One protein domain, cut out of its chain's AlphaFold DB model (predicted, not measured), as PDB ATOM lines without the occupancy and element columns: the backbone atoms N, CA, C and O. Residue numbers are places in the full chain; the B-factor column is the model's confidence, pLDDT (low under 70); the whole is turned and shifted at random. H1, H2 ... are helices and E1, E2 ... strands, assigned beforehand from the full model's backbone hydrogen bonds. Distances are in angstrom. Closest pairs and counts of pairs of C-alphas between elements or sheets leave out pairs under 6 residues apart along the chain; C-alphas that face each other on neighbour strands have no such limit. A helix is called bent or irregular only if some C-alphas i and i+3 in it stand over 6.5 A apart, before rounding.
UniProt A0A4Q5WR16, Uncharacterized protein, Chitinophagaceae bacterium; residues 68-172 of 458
ATOM      1  N   ALA A  68     -13.968 -57.329 -54.581       97.62
ATOM      2  CA  ALA A  68     -15.312 -56.802 -54.407       97.62
ATOM      3  C   ALA A  68     -15.497 -55.530 -55.248       97.62
ATOM      4  O   ALA A  68     -14.564 -55.019 -55.869       97.62
ATOM      5  N   ARG A  69     -16.712 -54.990 -55.239       97.25
ATOM      6  CA  ARG A  69     -17.020 -53.641 -55.705       97.25
ATOM      7  C   ARG A  69     -17.129 -52.692 -54.525       97.25
ATOM      8  O   ARG A  69     -17.510 -53.087 -53.421       97.25
ATOM      9  N   GLY A  70     -16.807 -51.427 -54.759       96.19
ATOM     10  CA  GLY A  70     -16.981 -50.398 -53.750       96.19
ATOM     11  C   GLY A  70     -16.855 -48.987 -54.290       96.19
ATOM     12  O   GLY A  70     -16.583 -48.758 -55.467       96.19
ATOM     13  N   ARG A  71     -17.097 -48.022 -53.408       95.69
ATOM     14  CA  ARG A  71     -17.086 -46.592 -53.722       95.69
ATOM     15  C   ARG A  71     -16.144 -45.865 -52.787       95.69
ATOM     16  O   ARG A  71     -16.207 -46.059 -51.574       95.69
ATOM     17  N   TYR A  72     -15.295 -45.030 -53.365       94.88
ATOM     18  CA  TYR A  72     -14.293 -44.257 -52.657       94.88
ATOM     19  C   TYR A  72     -14.820 -42.881 -52.260       94.88
ATOM     20  O   TYR A  72     -15.574 -42.235 -52.998       94.88
ATOM     21  N   PHE A  73     -14.355 -42.421 -51.105       95.38
ATOM     22  CA  PHE A  73     -14.583 -41.094 -50.573       95.38
ATOM     23  C   PHE A  73     -13.272 -40.510 -50.058       95.38
ATOM     24  O   PHE A  73     -12.509 -41.176 -49.356       95.38
ATOM     25  N   TYR A  74     -13.075 -39.230 -50.350       94.38
ATOM     26  CA  TYR A  74     -12.066 -38.394 -49.718       94.38
ATOM     27  C   TYR A  74     -12.776 -37.236 -49.021       94.38
ATOM     28  O   TYR A  74     -13.560 -36.516 -49.647       94.38
ATOM     29  N   LEU A  75     -12.553 -37.089 -47.718       95.12
ATOM     30  CA  LEU A  75     -13.190 -36.067 -46.893       95.12
ATOM     31  C   LEU A  75     -12.122 -35.266 -46.159       95.12
ATOM     32  O   LEU A  75     -11.211 -35.843 -45.577       95.12
ATOM     33  N   SER A  76     -12.302 -33.950 -46.117       93.50
ATOM     34  CA  SER A  76     -11.431 -33.020 -45.401       93.50
ATOM     35  C   SER A  76     -12.244 -32.069 -44.516       93.50
ATOM     36  O   SER A  76     -13.483 -32.008 -44.584       93.50
ATOM     37  N   GLY A  77     -11.554 -31.340 -43.638       90.44
ATOM     38  CA  GLY A  77     -12.157 -30.329 -42.765       90.44
ATOM     39  C   GLY A  77     -13.219 -30.899 -41.814       90.44
ATOM     40  O   GLY A  77     -13.039 -31.951 -41.202       90.44
ATOM     41  N   TRP A  78     -14.362 -30.216 -41.680       90.25
ATOM     42  CA  TRP A  78     -15.414 -30.619 -40.729       90.25
ATOM     43  C   TRP A  78     -16.006 -32.009 -41.023       90.25
ATOM     44  O   TRP A  78     -16.429 -32.717 -40.103       90.25
ATOM     45  N   LYS A  79     -16.016 -32.420 -42.301       94.12
ATOM     46  CA  LYS A  79     -16.516 -33.735 -42.722       94.12
ATOM     47  C   LYS A  79     -15.635 -34.843 -42.157       94.12
ATOM     48  O   LYS A  79     -16.159 -35.805 -41.600       94.12
ATOM     49  N   ALA A  80     -14.317 -34.656 -42.223       93.19
ATOM     50  CA  ALA A  80     -13.334 -35.592 -41.691       93.19
ATOM     51  C   ALA A  80     -13.446 -35.780 -40.168       93.19
ATOM     52  O   ALA A  80     -13.262 -36.885 -39.671       93.19
ATOM     53  N   ALA A  81     -13.842 -34.742 -39.423       91.69
ATOM     54  CA  ALA A  81     -14.034 -34.829 -37.971       91.69
ATOM     55  C   ALA A  81     -15.300 -35.607 -37.541       91.69
ATOM     56  O   ALA A  81     -15.403 -36.064 -36.396       91.69
ATOM     57  N   SER A  82     -16.290 -35.729 -38.431       93.25
ATOM     58  CA  SER A  82     -17.600 -36.320 -38.111       93.25
ATOM     59  C   SER A  82     -17.803 -37.702 -38.728       93.25
ATOM     60  O   SER A  82     -18.389 -38.568 -38.086       93.25
ATOM     61  N   ALA A  83     -17.314 -37.916 -39.952       96.50
ATOM     62  CA  ALA A  83     -17.547 -39.140 -40.718       96.50
ATOM     63  C   ALA A  83     -17.074 -40.438 -40.034       96.50
ATOM     64  O   ALA A  83     -17.818 -41.412 -40.117       96.50
ATOM     65  N   PRO A  84     -15.926 -40.482 -39.321       94.94
ATOM     66  CA  PRO A  84     -15.498 -41.673 -38.586       94.94
ATOM     67  C   PRO A  84     -16.583 -42.246 -37.670       94.94
ATOM     68  O   PRO A  84     -16.937 -43.412 -37.789       94.94
ATOM     69  N   ARG A  85     -17.203 -41.393 -36.843       95.25
ATOM     70  CA  ARG A  85     -18.242 -41.804 -35.886       95.25
ATOM     71  C   ARG A  85     -19.494 -42.349 -36.564       95.25
ATOM     72  O   ARG A  85     -20.142 -43.237 -36.018       95.25
ATOM     73  N   ASP A  86     -19.851 -41.810 -37.722       97.12
ATOM     74  CA  ASP A  86     -21.003 -42.289 -38.484       97.12
ATOM     75  C   ASP A  86     -20.699 -43.628 -39.172       97.12
ATOM     76  O   ASP A  86     -21.550 -44.518 -39.176       97.12
ATOM     77  N   MET A  87     -19.483 -43.803 -39.701       95.56
ATOM     78  CA  MET A  87     -19.027 -45.072 -40.280       95.56
ATOM     79  C   MET A  87     -18.933 -46.179 -39.222       95.56
ATOM     80  O   MET A  87     -19.418 -47.280 -39.470       95.56
ATOM     81  N   ASP A  88     -18.413 -45.869 -38.030       93.69
ATOM     82  CA  ASP A  88     -18.367 -46.789 -36.880       93.69
ATOM     83  C   ASP A  88     -19.771 -47.188 -36.393       93.69
ATOM     84  O   ASP A  88     -19.967 -48.260 -35.829       93.69
ATOM     85  N   ARG A  89     -20.774 -46.334 -36.635       95.44
ATOM     86  CA  ARG A  89     -22.197 -46.609 -36.374       95.44
ATOM     87  C   ARG A  89     -22.917 -47.249 -37.561       95.44
ATOM     88  O   ARG A  89     -24.143 -47.333 -37.543       95.44
ATOM     89  N   HIS A  90     -22.182 -47.685 -38.583       94.50
ATOM     90  CA  HIS A  90     -22.719 -48.323 -39.784       94.50
ATOM     91  C   HIS A  90     -23.788 -47.488 -40.508       94.50
ATOM     92  O   HIS A  90     -24.794 -48.022 -40.977       94.50
ATOM     93  N   ILE A  91     -23.574 -46.173 -40.624       97.12
ATOM     94  CA  ILE A  91     -24.419 -45.303 -41.454       97.12
ATOM     95  C   ILE A  91     -24.623 -45.897 -42.856       97.12
ATOM     96  O   ILE A  91     -23.680 -46.361 -43.506       97.12
ATOM     97  N   LEU A  92     -25.865 -45.861 -43.341       95.88
ATOM     98  CA  LEU A  92     -26.200 -46.351 -44.673       95.88
ATOM     99  C   LEU A  92     -25.547 -45.479 -45.747       95.88
ATOM    100  O   LEU A  92     -25.506 -44.255 -45.634       95.88
ATOM    101  N   TYR A  93     -25.117 -46.095 -46.850       96.25
ATOM    102  CA  TYR A  93     -24.493 -45.384 -47.971       96.25
ATOM    103  C   TYR A  93     -25.315 -44.190 -48.476       96.25
ATOM    104  O   TYR A  93     -24.760 -43.116 -48.706       96.25
ATOM    105  N   ARG A  94     -26.640 -44.347 -48.617       96.62
ATOM    106  CA  ARG A  94     -27.524 -43.266 -49.088       96.62
ATOM    107  C   ARG A  94     -27.453 -42.046 -48.169       96.62
ATOM    108  O   ARG A  94     -27.345 -40.921 -48.652       96.62
ATOM    109  N   ASP A  95     -27.484 -42.286 -46.865       97.75
ATOM    110  CA  ASP A  95     -27.484 -41.234 -45.851       97.75
ATOM    111  C   ASP A  95     -26.093 -40.605 -45.725       97.75
ATOM    112  O   ASP A  95     -25.969 -39.389 -45.586       97.75
ATOM    113  N   PHE A  96     -25.038 -41.408 -45.886       97.62
ATOM    114  CA  PHE A  96     -23.671 -40.909 -45.952       97.62
ATOM    115  C   PHE A  96     -23.465 -39.965 -47.140       97.62
ATOM    116  O   PHE A  96     -22.925 -38.875 -46.970       97.62
ATOM    117  N   VAL A  97     -23.937 -40.339 -48.335       97.19
ATOM    118  CA  VAL A  97     -23.851 -39.488 -49.534       97.19
ATOM    119  C   VAL A  97     -24.658 -38.202 -49.359       97.19
ATOM    120  O   VAL A  97     -24.174 -37.126 -49.711       97.19
ATOM    121  N   ALA A  98     -25.856 -38.287 -48.773       97.38
ATOM    122  CA  ALA A  98     -26.672 -37.109 -48.482       97.38
ATOM    123  C   ALA A  98     -25.969 -36.143 -47.511       97.38
ATOM    124  O   ALA A  98     -26.047 -34.928 -47.688       97.38
ATOM    125  N   LYS A  99     -25.251 -36.674 -46.515       97.75
ATOM    126  CA  LYS A  99     -24.573 -35.881 -45.481       97.75
ATOM    127  C   LYS A  99     -23.213 -35.330 -45.918       97.75
ATOM    128  O   LYS A  99     -22.889 -34.181 -45.619       97.75
ATOM    129  N   TYR A 100     -22.400 -36.135 -46.598       96.50
ATOM    130  CA  TYR A 100     -20.990 -35.830 -46.864       96.50
ATOM    131  C   TYR A 100     -20.684 -35.504 -48.330       96.50
ATOM    132  O   TYR A 100     -19.652 -34.882 -48.608       96.50
ATOM    133  N   GLY A 101     -21.593 -35.807 -49.257       94.38
ATOM    134  CA  GLY A 101     -21.472 -35.495 -50.680       94.38
ATOM    135  C   GLY A 101     -21.194 -36.715 -51.560       94.38
ATOM    136  O   GLY A 101     -21.356 -37.863 -51.153       94.38
ATOM    137  N   LYS A 102     -20.813 -36.448 -52.814       92.12
ATOM    138  CA  LYS A 102     -20.671 -37.473 -53.857       92.12
ATOM    139  C   LYS A 102     -19.469 -38.389 -53.610       92.12
ATOM    140  O   LYS A 102     -18.415 -37.935 -53.173       92.12
ATOM    141  N   SER A 103     -19.638 -39.660 -53.964       92.38
ATOM    142  CA  SER A 103     -18.565 -40.647 -54.059       92.38
ATOM    143  C   SER A 103     -17.952 -40.664 -55.459       92.38
ATOM    144  O   SER A 103     -18.527 -40.129 -56.412       92.38
ATOM    145  N   SER A 104     -16.850 -41.392 -55.611       91.75
ATOM    146  CA  SER A 104     -16.412 -41.892 -56.917       91.75
ATOM    147  C   SER A 104     -17.494 -42.761 -57.598       91.75
ATOM    148  O   SER A 104     -18.444 -43.218 -56.938       91.75
ATOM    149  N   PRO A 105     -17.329 -43.089 -58.894       93.00
ATOM    150  CA  PRO A 105     -17.956 -44.267 -59.487       93.00
ATOM    151  C   PRO A 105     -17.655 -45.541 -58.687       93.00
ATOM    152  O   PRO A 105     -16.770 -45.567 -57.825       93.00
ATOM    153  N   GLU A 106     -18.415 -46.596 -58.961       94.31
ATOM    154  CA  GLU A 106     -18.106 -47.914 -58.413       94.31
ATOM    155  C   GLU A 106     -16.815 -48.449 -59.043       94.31
ATOM    156  O   GLU A 106     -16.616 -48.332 -60.251       94.31
ATOM    157  N   MET A 107     -15.933 -48.996 -58.213       94.62
ATOM    158  CA  MET A 107     -14.592 -49.434 -58.590       94.62
ATOM    159  C   MET A 107     -14.295 -50.823 -58.034       94.62
ATOM    160  O   MET A 107     -14.997 -51.323 -57.148       94.62
ATOM    161  N   LEU A 108     -13.241 -51.440 -58.565       96.12
ATOM    162  CA  LEU A 108     -12.683 -52.671 -58.030       96.12
ATOM    163  C   LEU A 108     -12.046 -52.406 -56.662       96.12
ATOM    164  O   LEU A 108     -11.256 -51.475 -56.503       96.12
ATOM    165  N   VAL A 109     -12.380 -53.249 -55.691       96.00
ATOM    166  CA  VAL A 109     -11.789 -53.254 -54.355       96.00
ATOM    167  C   VAL A 109     -11.087 -54.585 -54.144       96.00
ATOM    168  O   VAL A 109     -11.699 -55.638 -54.318       96.00
ATOM    169  N   VAL A 110      -9.820 -54.552 -53.740       95.62
ATOM    170  CA  VAL A 110      -9.015 -55.753 -53.480       95.62
ATOM    171  C   VAL A 110      -8.531 -55.788 -52.038       95.62
ATOM    172  O   VAL A 110      -8.199 -54.757 -51.448       95.62
ATOM    173  N   LYS A 111      -8.473 -56.994 -51.471       93.56
ATOM    174  CA  LYS A 111      -7.795 -57.255 -50.199       93.56
ATOM    175  C   LYS A 111      -6.378 -57.745 -50.452       93.56
ATOM    176  O   LYS A 111      -6.166 -58.726 -51.165       93.56
ATOM    177  N   GLU A 112      -5.417 -57.131 -49.776       88.94
ATOM    178  CA  GLU A 112      -4.006 -57.487 -49.880       88.94
ATOM    179  C   GLU A 112      -3.358 -57.672 -48.513       88.94
ATOM    180  O   GLU A 112      -3.667 -56.975 -47.548       88.94
ATOM    181  N   ARG A 113      -2.426 -58.625 -48.456       85.81
ATOM    182  CA  ARG A 113      -1.450 -58.767 -47.379       85.81
ATOM    183  C   ARG A 113      -0.066 -58.674 -48.001       85.81
ATOM    184  O   ARG A 113       0.191 -59.338 -49.009       85.81
ATOM    185  N   TYR A 114       0.797 -57.856 -47.420       77.56
ATOM    186  CA  TYR A 114       2.154 -57.618 -47.908       77.56
ATOM    187  C   TYR A 114       3.113 -57.433 -46.729       77.56
ATOM    188  O   TYR A 114       2.676 -57.229 -45.600       77.56
ATOM    189  N   GLN A 115       4.416 -57.553 -46.977       71.38
ATOM    190  CA  GLN A 115       5.437 -57.151 -46.009       71.38
ATOM    191  C   GLN A 115       5.877 -55.725 -46.335       71.38
ATOM    192  O   GLN A 115       6.141 -55.423 -47.500       71.38
ATOM    193  N   ASP A 116       5.912 -54.849 -45.334       70.50
ATOM    194  CA  ASP A 116       6.437 -53.493 -45.496       70.50
ATOM    195  C   ASP A 116       7.974 -53.484 -45.627       70.50
ATOM    196  O   ASP A 116       8.633 -54.526 -45.604       70.50
ATOM    197  N   ALA A 117       8.559 -52.293 -45.795       58.38
ATOM    198  CA  ALA A 117      10.007 -52.132 -45.944       58.38
ATOM    199  C   ALA A 117      10.795 -52.585 -44.699       58.38
ATOM    200  O   ALA A 117      11.981 -52.900 -44.801       58.38
ATOM    201  N   GLU A 118      10.135 -52.657 -43.540       64.50
ATOM    202  CA  GLU A 118      10.685 -53.152 -42.282       64.50
ATOM    203  C   GLU A 118      10.451 -54.665 -42.087       64.50
ATOM    204  O   GLU A 118      10.848 -55.227 -41.065       64.50
ATOM    205  N   GLY A 119       9.827 -55.343 -43.057       66.44
ATOM    206  CA  GLY A 119       9.526 -56.773 -43.019       66.44
ATOM    207  C   GLY A 119       8.306 -57.139 -42.169       66.44
ATOM    208  O   GLY A 119       8.071 -58.322 -41.908       66.44
ATOM    209  N   ARG A 120       7.512 -56.160 -41.724       75.38
ATOM    210  CA  ARG A 120       6.294 -56.402 -40.945       75.38
ATOM    211  C   ARG A 120       5.148 -56.760 -41.876       75.38
ATOM    212  O   ARG A 120       4.961 -56.142 -42.920       75.38
ATOM    213  N   LEU A 121       4.351 -57.745 -41.477       80.88
ATOM    214  CA  LEU A 121       3.125 -58.091 -42.188       80.88
ATOM    215  C   LEU A 121       2.097 -56.968 -42.017       80.88
ATOM    216  O   LEU A 121       1.709 -56.641 -40.899       80.88
ATOM    217  N   SER A 122       1.651 -56.421 -43.140       83.75
ATOM    218  CA  SER A 122       0.657 -55.361 -43.251       83.75
ATOM    219  C   SER A 122      -0.547 -55.851 -44.051       83.75
ATOM    220  O   SER A 122      -0.436 -56.725 -44.921       83.75
ATOM    221  N   SER A 123      -1.716 -55.298 -43.739       87.88
ATOM    222  CA  SER A 123      -2.970 -55.584 -44.436       87.88
ATOM    223  C   SER A 123      -3.533 -54.317 -45.067       87.88
ATOM    224  O   SER A 123      -3.575 -53.255 -44.447       87.88
ATOM    225  N   MET A 124      -4.003 -54.424 -46.305       89.19
ATOM    226  CA  MET A 124      -4.514 -53.297 -47.076       89.19
ATOM    227  C   MET A 124      -5.818 -53.657 -47.775       89.19
ATOM    228  O   MET A 124      -6.004 -54.775 -48.259       89.19
ATOM    229  N   ILE A 125      -6.714 -52.675 -47.843       88.69
ATOM    230  CA  ILE A 125      -7.871 -52.693 -48.734       88.69
ATOM    231  C   ILE A 125      -7.655 -51.570 -49.732       88.69
ATOM    232  O   ILE A 125      -7.559 -50.410 -49.336       88.69
ATOM    233  N   ALA A 126      -7.534 -51.909 -51.008       88.56
ATOM    234  CA  ALA A 126      -7.232 -50.942 -52.050       88.56
ATOM    235  C   ALA A 126      -8.385 -50.817 -53.035       88.56
ATOM    236  O   ALA A 126      -9.005 -51.810 -53.412       88.56
ATOM    237  N   VAL A 127      -8.636 -49.586 -53.462       87.56
ATOM    238  CA  VAL A 127      -9.347 -49.308 -54.704       87.56
ATOM    239  C   VAL A 127      -8.338 -49.336 -55.837       87.56
ATOM    240  O   VAL A 127      -7.280 -48.713 -55.729       87.56
ATOM    241  N   VAL A 128      -8.688 -50.022 -56.918       87.50
ATOM    242  CA  VAL A 128      -7.801 -50.248 -58.058       87.50
ATOM    243  C   VAL A 128      -8.438 -49.697 -59.332       87.50
ATOM    244  O   VAL A 128      -9.560 -50.069 -59.676       87.50
ATOM    245  N   ASP A 129      -7.706 -48.848 -60.058       83.94
ATOM    246  CA  ASP A 129      -8.053 -48.406 -61.417       83.94
ATOM    247  C   ASP A 129      -6.843 -48.463 -62.382       83.94
ATOM    248  O   ASP A 129      -5.798 -49.026 -62.063       83.94
ATOM    249  N   LEU A 130      -6.945 -47.937 -63.605       81.12
ATOM    250  CA  LEU A 130      -5.833 -47.959 -64.576       81.12
ATOM    251  C   LEU A 130      -4.756 -46.885 -64.337       81.12
ATOM    252  O   LEU A 130      -3.697 -46.933 -64.972       81.12
ATOM    253  N   ASP A 131      -5.026 -45.895 -63.494       75.50
ATOM    254  CA  ASP A 131      -4.171 -44.740 -63.225       75.50
ATOM    255  C   ASP A 131      -3.385 -44.890 -61.918       75.50
ATOM    256  O   ASP A 131      -2.215 -44.510 -61.861       75.50
ATOM    257  N   SER A 132      -4.003 -45.451 -60.881       72.94
ATOM    258  CA  SER A 132      -3.448 -45.540 -59.536       72.94
ATOM    259  C   SER A 132      -4.126 -46.614 -58.678       72.94
ATOM    260  O   SER A 132      -5.260 -47.026 -58.917       72.94
ATOM    261  N   ASP A 133      -3.412 -47.054 -57.642       74.25
ATOM    262  CA  ASP A 133      -4.017 -47.732 -56.499       74.25
ATOM    263  C   ASP A 133      -4.234 -46.714 -55.388       74.25
ATOM    264  O   ASP A 133      -3.287 -46.062 -54.940       74.25
ATOM    265  N   ILE A 134      -5.464 -46.614 -54.891       75.81
ATOM    266  CA  ILE A 134      -5.737 -45.916 -53.637       75.81
ATOM    267  C   ILE A 134      -5.867 -46.977 -52.549       75.81
ATOM    268  O   ILE A 134      -6.946 -47.499 -52.263       75.81
ATOM    269  N   GLY A 135      -4.718 -47.320 -51.969       77.81
ATOM    270  CA  GLY A 135      -4.599 -48.264 -50.866       77.81
ATOM    271  C   GLY A 135      -4.937 -47.637 -49.518       77.81
ATOM    272  O   GLY A 135      -4.372 -46.610 -49.148       77.81
ATOM    273  N   LEU A 136      -5.822 -48.277 -48.755       82.38
ATOM    274  CA  LEU A 136      -6.065 -47.962 -47.352       82.38
ATOM    275  C   LEU A 136      -5.343 -48.998 -46.478       82.38
ATOM    276  O   LEU A 136      -5.746 -50.165 -46.425       82.38
ATOM    277  N   ARG A 137      -4.269 -48.587 -45.793       80.25
ATOM    278  CA  ARG A 137      -3.537 -49.456 -44.852       80.25
ATOM    279  C   ARG A 137      -4.349 -49.660 -43.575       80.25
ATOM    280  O   ARG A 137      -4.721 -48.694 -42.918       80.25
ATOM    281  N   MET A 138      -4.599 -50.912 -43.207       79.94
ATOM    282  CA  MET A 138      -5.454 -51.278 -42.070       79.94
ATOM    283  C   MET A 138      -4.671 -51.533 -40.773       79.94
ATOM    284  O   MET A 138      -5.269 -51.893 -39.763       79.94
ATOM    285  N   ASP A 139      -3.352 -51.325 -40.766       70.38
ATOM    286  CA  ASP A 139      -2.448 -51.741 -39.678       70.38
ATOM    287  C   ASP A 139      -2.754 -51.097 -38.313       70.38
ATOM    288  O   ASP A 139      -2.388 -51.635 -37.273       70.38
ATOM    289  N   GLY A 140      -3.469 -49.968 -38.296       67.62
ATOM    290  CA  GLY A 140      -3.925 -49.295 -37.074       67.62
ATOM    291  C   GLY A 140      -5.316 -49.709 -36.578       67.62
ATOM    292  O   GLY A 140      -5.827 -49.087 -35.649       67.62
ATOM    293  N   ARG A 141      -5.972 -50.692 -37.212       75.06
ATOM    294  CA  ARG A 141      -7.366 -51.080 -36.930       75.06
ATOM    295  C   ARG A 141      -7.536 -52.602 -36.912       75.06
ATOM    296  O   ARG A 141      -7.904 -53.192 -37.932       75.06
ATOM    297  N   PRO A 142      -7.287 -53.249 -35.760       74.12
ATOM    298  CA  PRO A 142      -7.420 -54.695 -35.622       74.12
ATOM    299  C   PRO A 142      -8.801 -55.185 -36.073       74.12
ATOM    300  O   PRO A 142      -9.821 -54.614 -35.698       74.12
ATOM    301  N   GLY A 143      -8.837 -56.232 -36.897       80.25
ATOM    302  CA  GLY A 143     -10.073 -56.839 -37.397       80.25
ATOM    303  C   GLY A 143     -10.733 -56.128 -38.584       80.25
ATOM    304  O   GLY A 143     -11.501 -56.778 -39.286       80.25
ATOM    305  N   ALA A 144     -10.394 -54.866 -38.890       83.38
ATOM    306  CA  ALA A 144     -11.021 -54.118 -39.992       83.38
ATOM    307  C   ALA A 144     -10.820 -54.783 -41.365       83.38
ATOM    308  O   ALA A 144     -11.703 -54.755 -42.219       83.38
ATOM    309  N   TYR A 145      -9.663 -55.422 -41.566       88.44
ATOM    310  CA  TYR A 145      -9.385 -56.195 -42.774       88.44
ATOM    311  C   TYR A 145     -10.296 -57.424 -42.899       88.44
ATOM    312  O   TYR A 145     -10.852 -57.680 -43.969       88.44
ATOM    313  N   ASP A 146     -10.468 -58.185 -41.818       89.31
ATOM    314  CA  ASP A 146     -11.237 -59.432 -41.832       89.31
ATOM    315  C   ASP A 146     -12.748 -59.157 -41.863       89.31
ATOM    316  O   ASP A 146     -13.477 -59.844 -42.575       89.31
ATOM    317  N   SER A 147     -13.212 -58.098 -41.189       87.75
ATOM    318  CA  SER A 147     -14.625 -57.698 -41.147       87.75
ATOM    319  C   SER A 147     -15.122 -56.998 -42.413       87.75
ATOM    320  O   SER A 147     -16.325 -56.777 -42.557       87.75
ATOM    321  N   ALA A 148     -14.230 -56.601 -43.323       91.75
ATOM    322  CA  ALA A 148     -14.627 -55.940 -44.558       91.75
ATOM    323  C   ALA A 148     -15.425 -56.896 -45.464       91.75
ATOM    324  O   ALA A 148     -14.902 -57.915 -45.925       91.75
ATOM    325  N   GLY A 149     -16.673 -56.527 -45.747       94.00
ATOM    326  CA  GLY A 149     -17.631 -57.250 -46.586       94.00
ATOM    327  C   GLY A 149     -18.731 -56.324 -47.112       94.00
ATOM    328  O   GLY A 149     -18.671 -55.107 -46.910       94.00
ATOM    329  N   LYS A 150     -19.744 -56.863 -47.793       96.94
ATOM    330  CA  LYS A 150     -20.835 -56.048 -48.343       96.94
ATOM    331  C   LYS A 150     -21.505 -55.184 -47.267       96.94
ATOM    332  O   LYS A 150     -21.903 -55.675 -46.217       96.94
ATOM    333  N   GLY A 151     -21.668 -53.895 -47.553       96.12
ATOM    334  CA  GLY A 151     -22.293 -52.924 -46.652       96.12
ATOM    335  C   GLY A 151     -21.371 -52.369 -45.563       96.12
ATOM    336  O   GLY A 151     -21.823 -51.585 -44.733       96.12
ATOM    337  N   SER A 152     -20.092 -52.754 -45.551       95.69
ATOM    338  CA  SER A 152     -19.121 -52.267 -44.568       95.69
ATOM    339  C   SER A 152     -18.378 -51.012 -45.037       95.69
ATOM    340  O   SER A 152     -18.216 -50.760 -46.236       95.69
ATOM    341  N   TRP A 153     -17.892 -50.245 -44.059       95.06
ATOM    342  CA  TRP A 153     -17.002 -49.106 -44.257       95.06
ATOM    343  C   TRP A 153     -15.569 -49.489 -43.896       95.06
ATOM    344  O   TRP A 153     -15.309 -49.989 -42.805       95.06
ATOM    345  N   CYS A 154     -14.632 -49.197 -44.791       94.25
ATOM    346  CA  CYS A 154     -13.197 -49.289 -44.538       94.25
ATOM    347  C   CYS A 154     -12.618 -47.885 -44.648       94.25
ATOM    348  O   CYS A 154     -12.789 -47.255 -45.686       94.25
ATOM    349  N   TYR A 155     -11.954 -47.365 -43.618       93.81
ATOM    350  CA  TYR A 155     -11.400 -46.014 -43.686       93.81
ATOM    351  C   TYR A 155     -10.123 -45.848 -42.871       93.81
ATOM    352  O   TYR A 155      -9.877 -46.595 -41.920       93.81
ATOM    353  N   VAL A 156      -9.328 -44.852 -43.255       91.69
ATOM    354  CA  VAL A 156      -8.105 -44.428 -42.568       91.69
ATOM    355  C   VAL A 156      -8.137 -42.925 -42.331       91.69
ATOM    356  O   VAL A 156      -8.696 -42.167 -43.128       91.69
ATOM    357  N   GLU A 157      -7.546 -42.517 -41.213       91.81
ATOM    358  CA  GLU A 157      -7.327 -41.117 -40.865       91.81
ATOM    359  C   GLU A 157      -5.899 -40.741 -41.245       91.81
ATOM    360  O   GLU A 157      -4.947 -41.335 -40.738       91.81
ATOM    361  N   GLU A 158      -5.746 -39.750 -42.116       88.00
ATOM    362  CA  GLU A 158      -4.444 -39.213 -42.491       88.00
ATOM    363  C   GLU A 158      -4.229 -37.864 -41.794       88.00
ATOM    364  O   GLU A 158      -5.073 -36.969 -41.904       88.00
ATOM    365  N   PRO A 159      -3.129 -37.690 -41.042       85.56
ATOM    366  CA  PRO A 159      -2.806 -36.392 -40.465       85.56
ATOM    367  C   PRO A 159      -2.482 -35.386 -41.579       85.56
ATOM    368  O   PRO A 159      -1.711 -35.688 -42.489       85.56
ATOM    369  N   TYR A 160      -3.037 -34.177 -41.481       81.50
ATOM    370  CA  TYR A 160      -2.781 -33.073 -42.410       81.50
ATOM    371  C   TYR A 160      -2.498 -31.784 -41.618       81.50
ATOM    372  O   TYR A 160      -3.102 -31.588 -40.558       81.50
ATOM    373  N   PRO A 161      -1.605 -30.878 -42.068       75.50
ATOM    374  CA  PRO A 161      -1.383 -29.601 -41.390       75.50
ATOM    375  C   PRO A 161      -2.696 -28.823 -41.190       75.50
ATOM    376  O   PRO A 161      -3.328 -28.387 -42.147       75.50
ATOM    377  N   GLY A 162      -3.121 -28.665 -39.932       78.50
ATOM    378  CA  GLY A 162      -4.385 -28.005 -39.580       78.50
ATOM    379  C   GLY A 162      -5.598 -28.932 -39.408       78.50
ATOM    380  O   GLY A 162      -6.700 -28.430 -39.199       78.50
ATOM    381  N   GLY A 163      -5.434 -30.260 -39.450       86.06
ATOM    382  CA  GLY A 163      -6.527 -31.194 -39.174       86.06
ATOM    383  C   GLY A 163      -6.227 -32.657 -39.504       86.06
ATOM    384  O   GLY A 163      -5.133 -33.170 -39.271       86.06
ATOM    385  N   LYS A 164      -7.247 -33.347 -40.009       91.50
ATOM    386  CA  LYS A 164      -7.174 -34.728 -40.490       91.50
ATOM    387  C   LYS A 164      -7.997 -34.848 -41.762       91.50
ATOM    388  O   LYS A 164      -9.067 -34.242 -41.838       91.50
ATOM    389  N   ASP A 165      -7.532 -35.674 -42.681       93.69
ATOM    390  CA  ASP A 165      -8.305 -36.124 -43.830       93.69
ATOM    391  C   ASP A 165      -8.744 -37.574 -43.628       93.69
ATOM    392  O   ASP A 165      -8.110 -38.350 -42.911       93.69
ATOM    393  N   ILE A 166      -9.852 -37.942 -44.264       94.12
ATOM    394  CA  ILE A 166     -10.368 -39.308 -44.277       94.12
ATOM    395  C   ILE A 166     -10.353 -39.826 -45.700       94.12
ATOM    396  O   ILE A 166     -10.942 -39.221 -46.600       94.12
ATOM    397  N   ARG A 167      -9.776 -41.013 -45.864       94.06
ATOM    398  CA  ARG A 167      -9.985 -41.855 -47.040       94.06
ATOM    399  C   ARG A 167     -10.861 -43.026 -46.640       94.06
ATOM    400  O   ARG A 167     -10.527 -43.733 -45.691       94.06
ATOM    401  N   ALA A 168     -11.972 -43.220 -47.339       95.19
ATOM    402  CA  ALA A 168     -12.940 -44.263 -47.024       95.19
ATOM    403  C   ALA A 168     -13.400 -45.023 -48.270       95.19
ATOM    404  O   ALA A 168     -13.499 -44.466 -49.361       95.19
ATOM    405  N   ILE A 169     -13.719 -46.298 -48.080       95.94
ATOM    406  CA  ILE A 169     -14.315 -47.201 -49.058       95.94
ATOM    407  C   ILE A 169     -15.596 -47.757 -48.450       95.94
ATOM    408  O   ILE A 169     -15.569 -48.350 -47.370       95.94
ATOM    409  N   TYR A 170     -16.704 -47.604 -49.165       96.69
ATOM    410  CA  TYR A 170     -17.923 -48.360 -48.905       96.69
ATOM    411  C   TYR A 170     -17.975 -49.571 -49.830       96.69
ATOM    412  O   TYR A 170     -17.966 -49.410 -51.052       96.69
ATOM    413  N   VAL A 171     -18.029 -50.772 -49.263       97.19
ATOM    414  CA  VAL A 171     -18.010 -52.027 -50.024       97.19
ATOM    415  C   VAL A 171     -19.439 -52.402 -50.438       97.19
ATOM    416  O   VAL A 171     -20.325 -52.529 -49.593       97.19
ATOM    417  N   THR A 172     -19.695 -52.571 -51.736       97.31
ATOM    418  CA  THR A 172     -21.044 -52.781 -52.301       97.31
ATOM    419  C   THR A 172     -21.361 -54.242 -52.626       97.31
ATOM    420  O   THR A 172     -22.538 -54.606 -52.700       97.31
TER     421      THR A 172
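What this domain is: This is residues 68 to 172 of the 458 residues of an uncharacterized protein of Chitinophagaceae bacterium (UniProt A0A4Q5WR16). A single sheet of six strands is curled like part of a barrel, folded at E2 so that E4 and E3 face E1, E6 and E5. H1 covers E6 and E5, H2 sits by E1 at one end of the longest axis, and the tip of the E2 and E3 hairpin makes the other end. The printed part has 105 residues, with three named helices and six named strands that follow each other along the chain as E1, H1, H2, E2, E3, E4, H3, E5, E6, and its class is mixed, helices and strands. The sheet's order is E4, E3, E2, E1, E6, E5, antiparallel throughout. The whole is compact, with a radius of gyration of the C-alphas of 13.5 A and spans of 40 by 32 by 29 A.

Where its parts are: E1, residues 68 to 75, begins at C-alpha 68 (-15.312, -56.802, -54.407) and is 22.2 A long. H1, residues 78 to 88, is 16.9 A long and irregular, with C-alphas 81 and 84 7.0 A apart. H2 is residues 93 to 100, 10.2 A. E2, residues 106 to 115, is the longest strand at 28.2 A. E3, residues 121 to 128, 20.8 A, bends by 51 degrees at residue 125. E4 is residues 133 to 137, 11.8 A, and H3 is residues 144 to 147, 5.2 A. E5, residues 153 to 160, is 21.5 A long, and E6, residues 163 to 171, 26.1 A, ends at C-alpha 171 (-18.010, -52.027, -50.024).

How they stand to each other: The strongly twisted sheet is a folded sheet, one sheet bent back on itself into two leaves, with E2 as the hinge. E2, E3 and E4 form a meander, each strand the antiparallel neighbour of the one before. N 136 and O 125 are 2.8 A apart between E4 and E3, N 112 and O 124 2.9 A between E3 and E2, and N 70 and O 107 3.0 A between E2 and E1. N 73 and O 168 are 2.8 A apart between E1 and E6, and N 169 and O 154 2.7 A in the hairpin of E5 and E6. The closest C-alphas of edge strands E4 and E5 are those of Leu 136 and Val 156, 6.3 A. H1 is on the sheet at a height of 8.4 A, over E6 and only just over E5, with 3 C-alphas there. H2 is on the sheet at 10.3 A, only just over E1 with 3 C-alphas. H3, on the same face as H1, is over none of the strands. H1 and H2 are close but not clearly touching, Lys 79 and Tyr 100 being closest by C-alphas at 6.4 A. Every O i to N i+4 pair is within hydrogen-bond range in H2, 4 of 7 are in H1, and H3 is too short for one.

The domain as a whole: The C-alphas farthest apart, of Ala 98 and Gly 119, are 41.6 A apart. The printed part has no cut and no long link. Mean pLDDT of the printed part is 88.8, with residues 117 to 119 and 140 under 70.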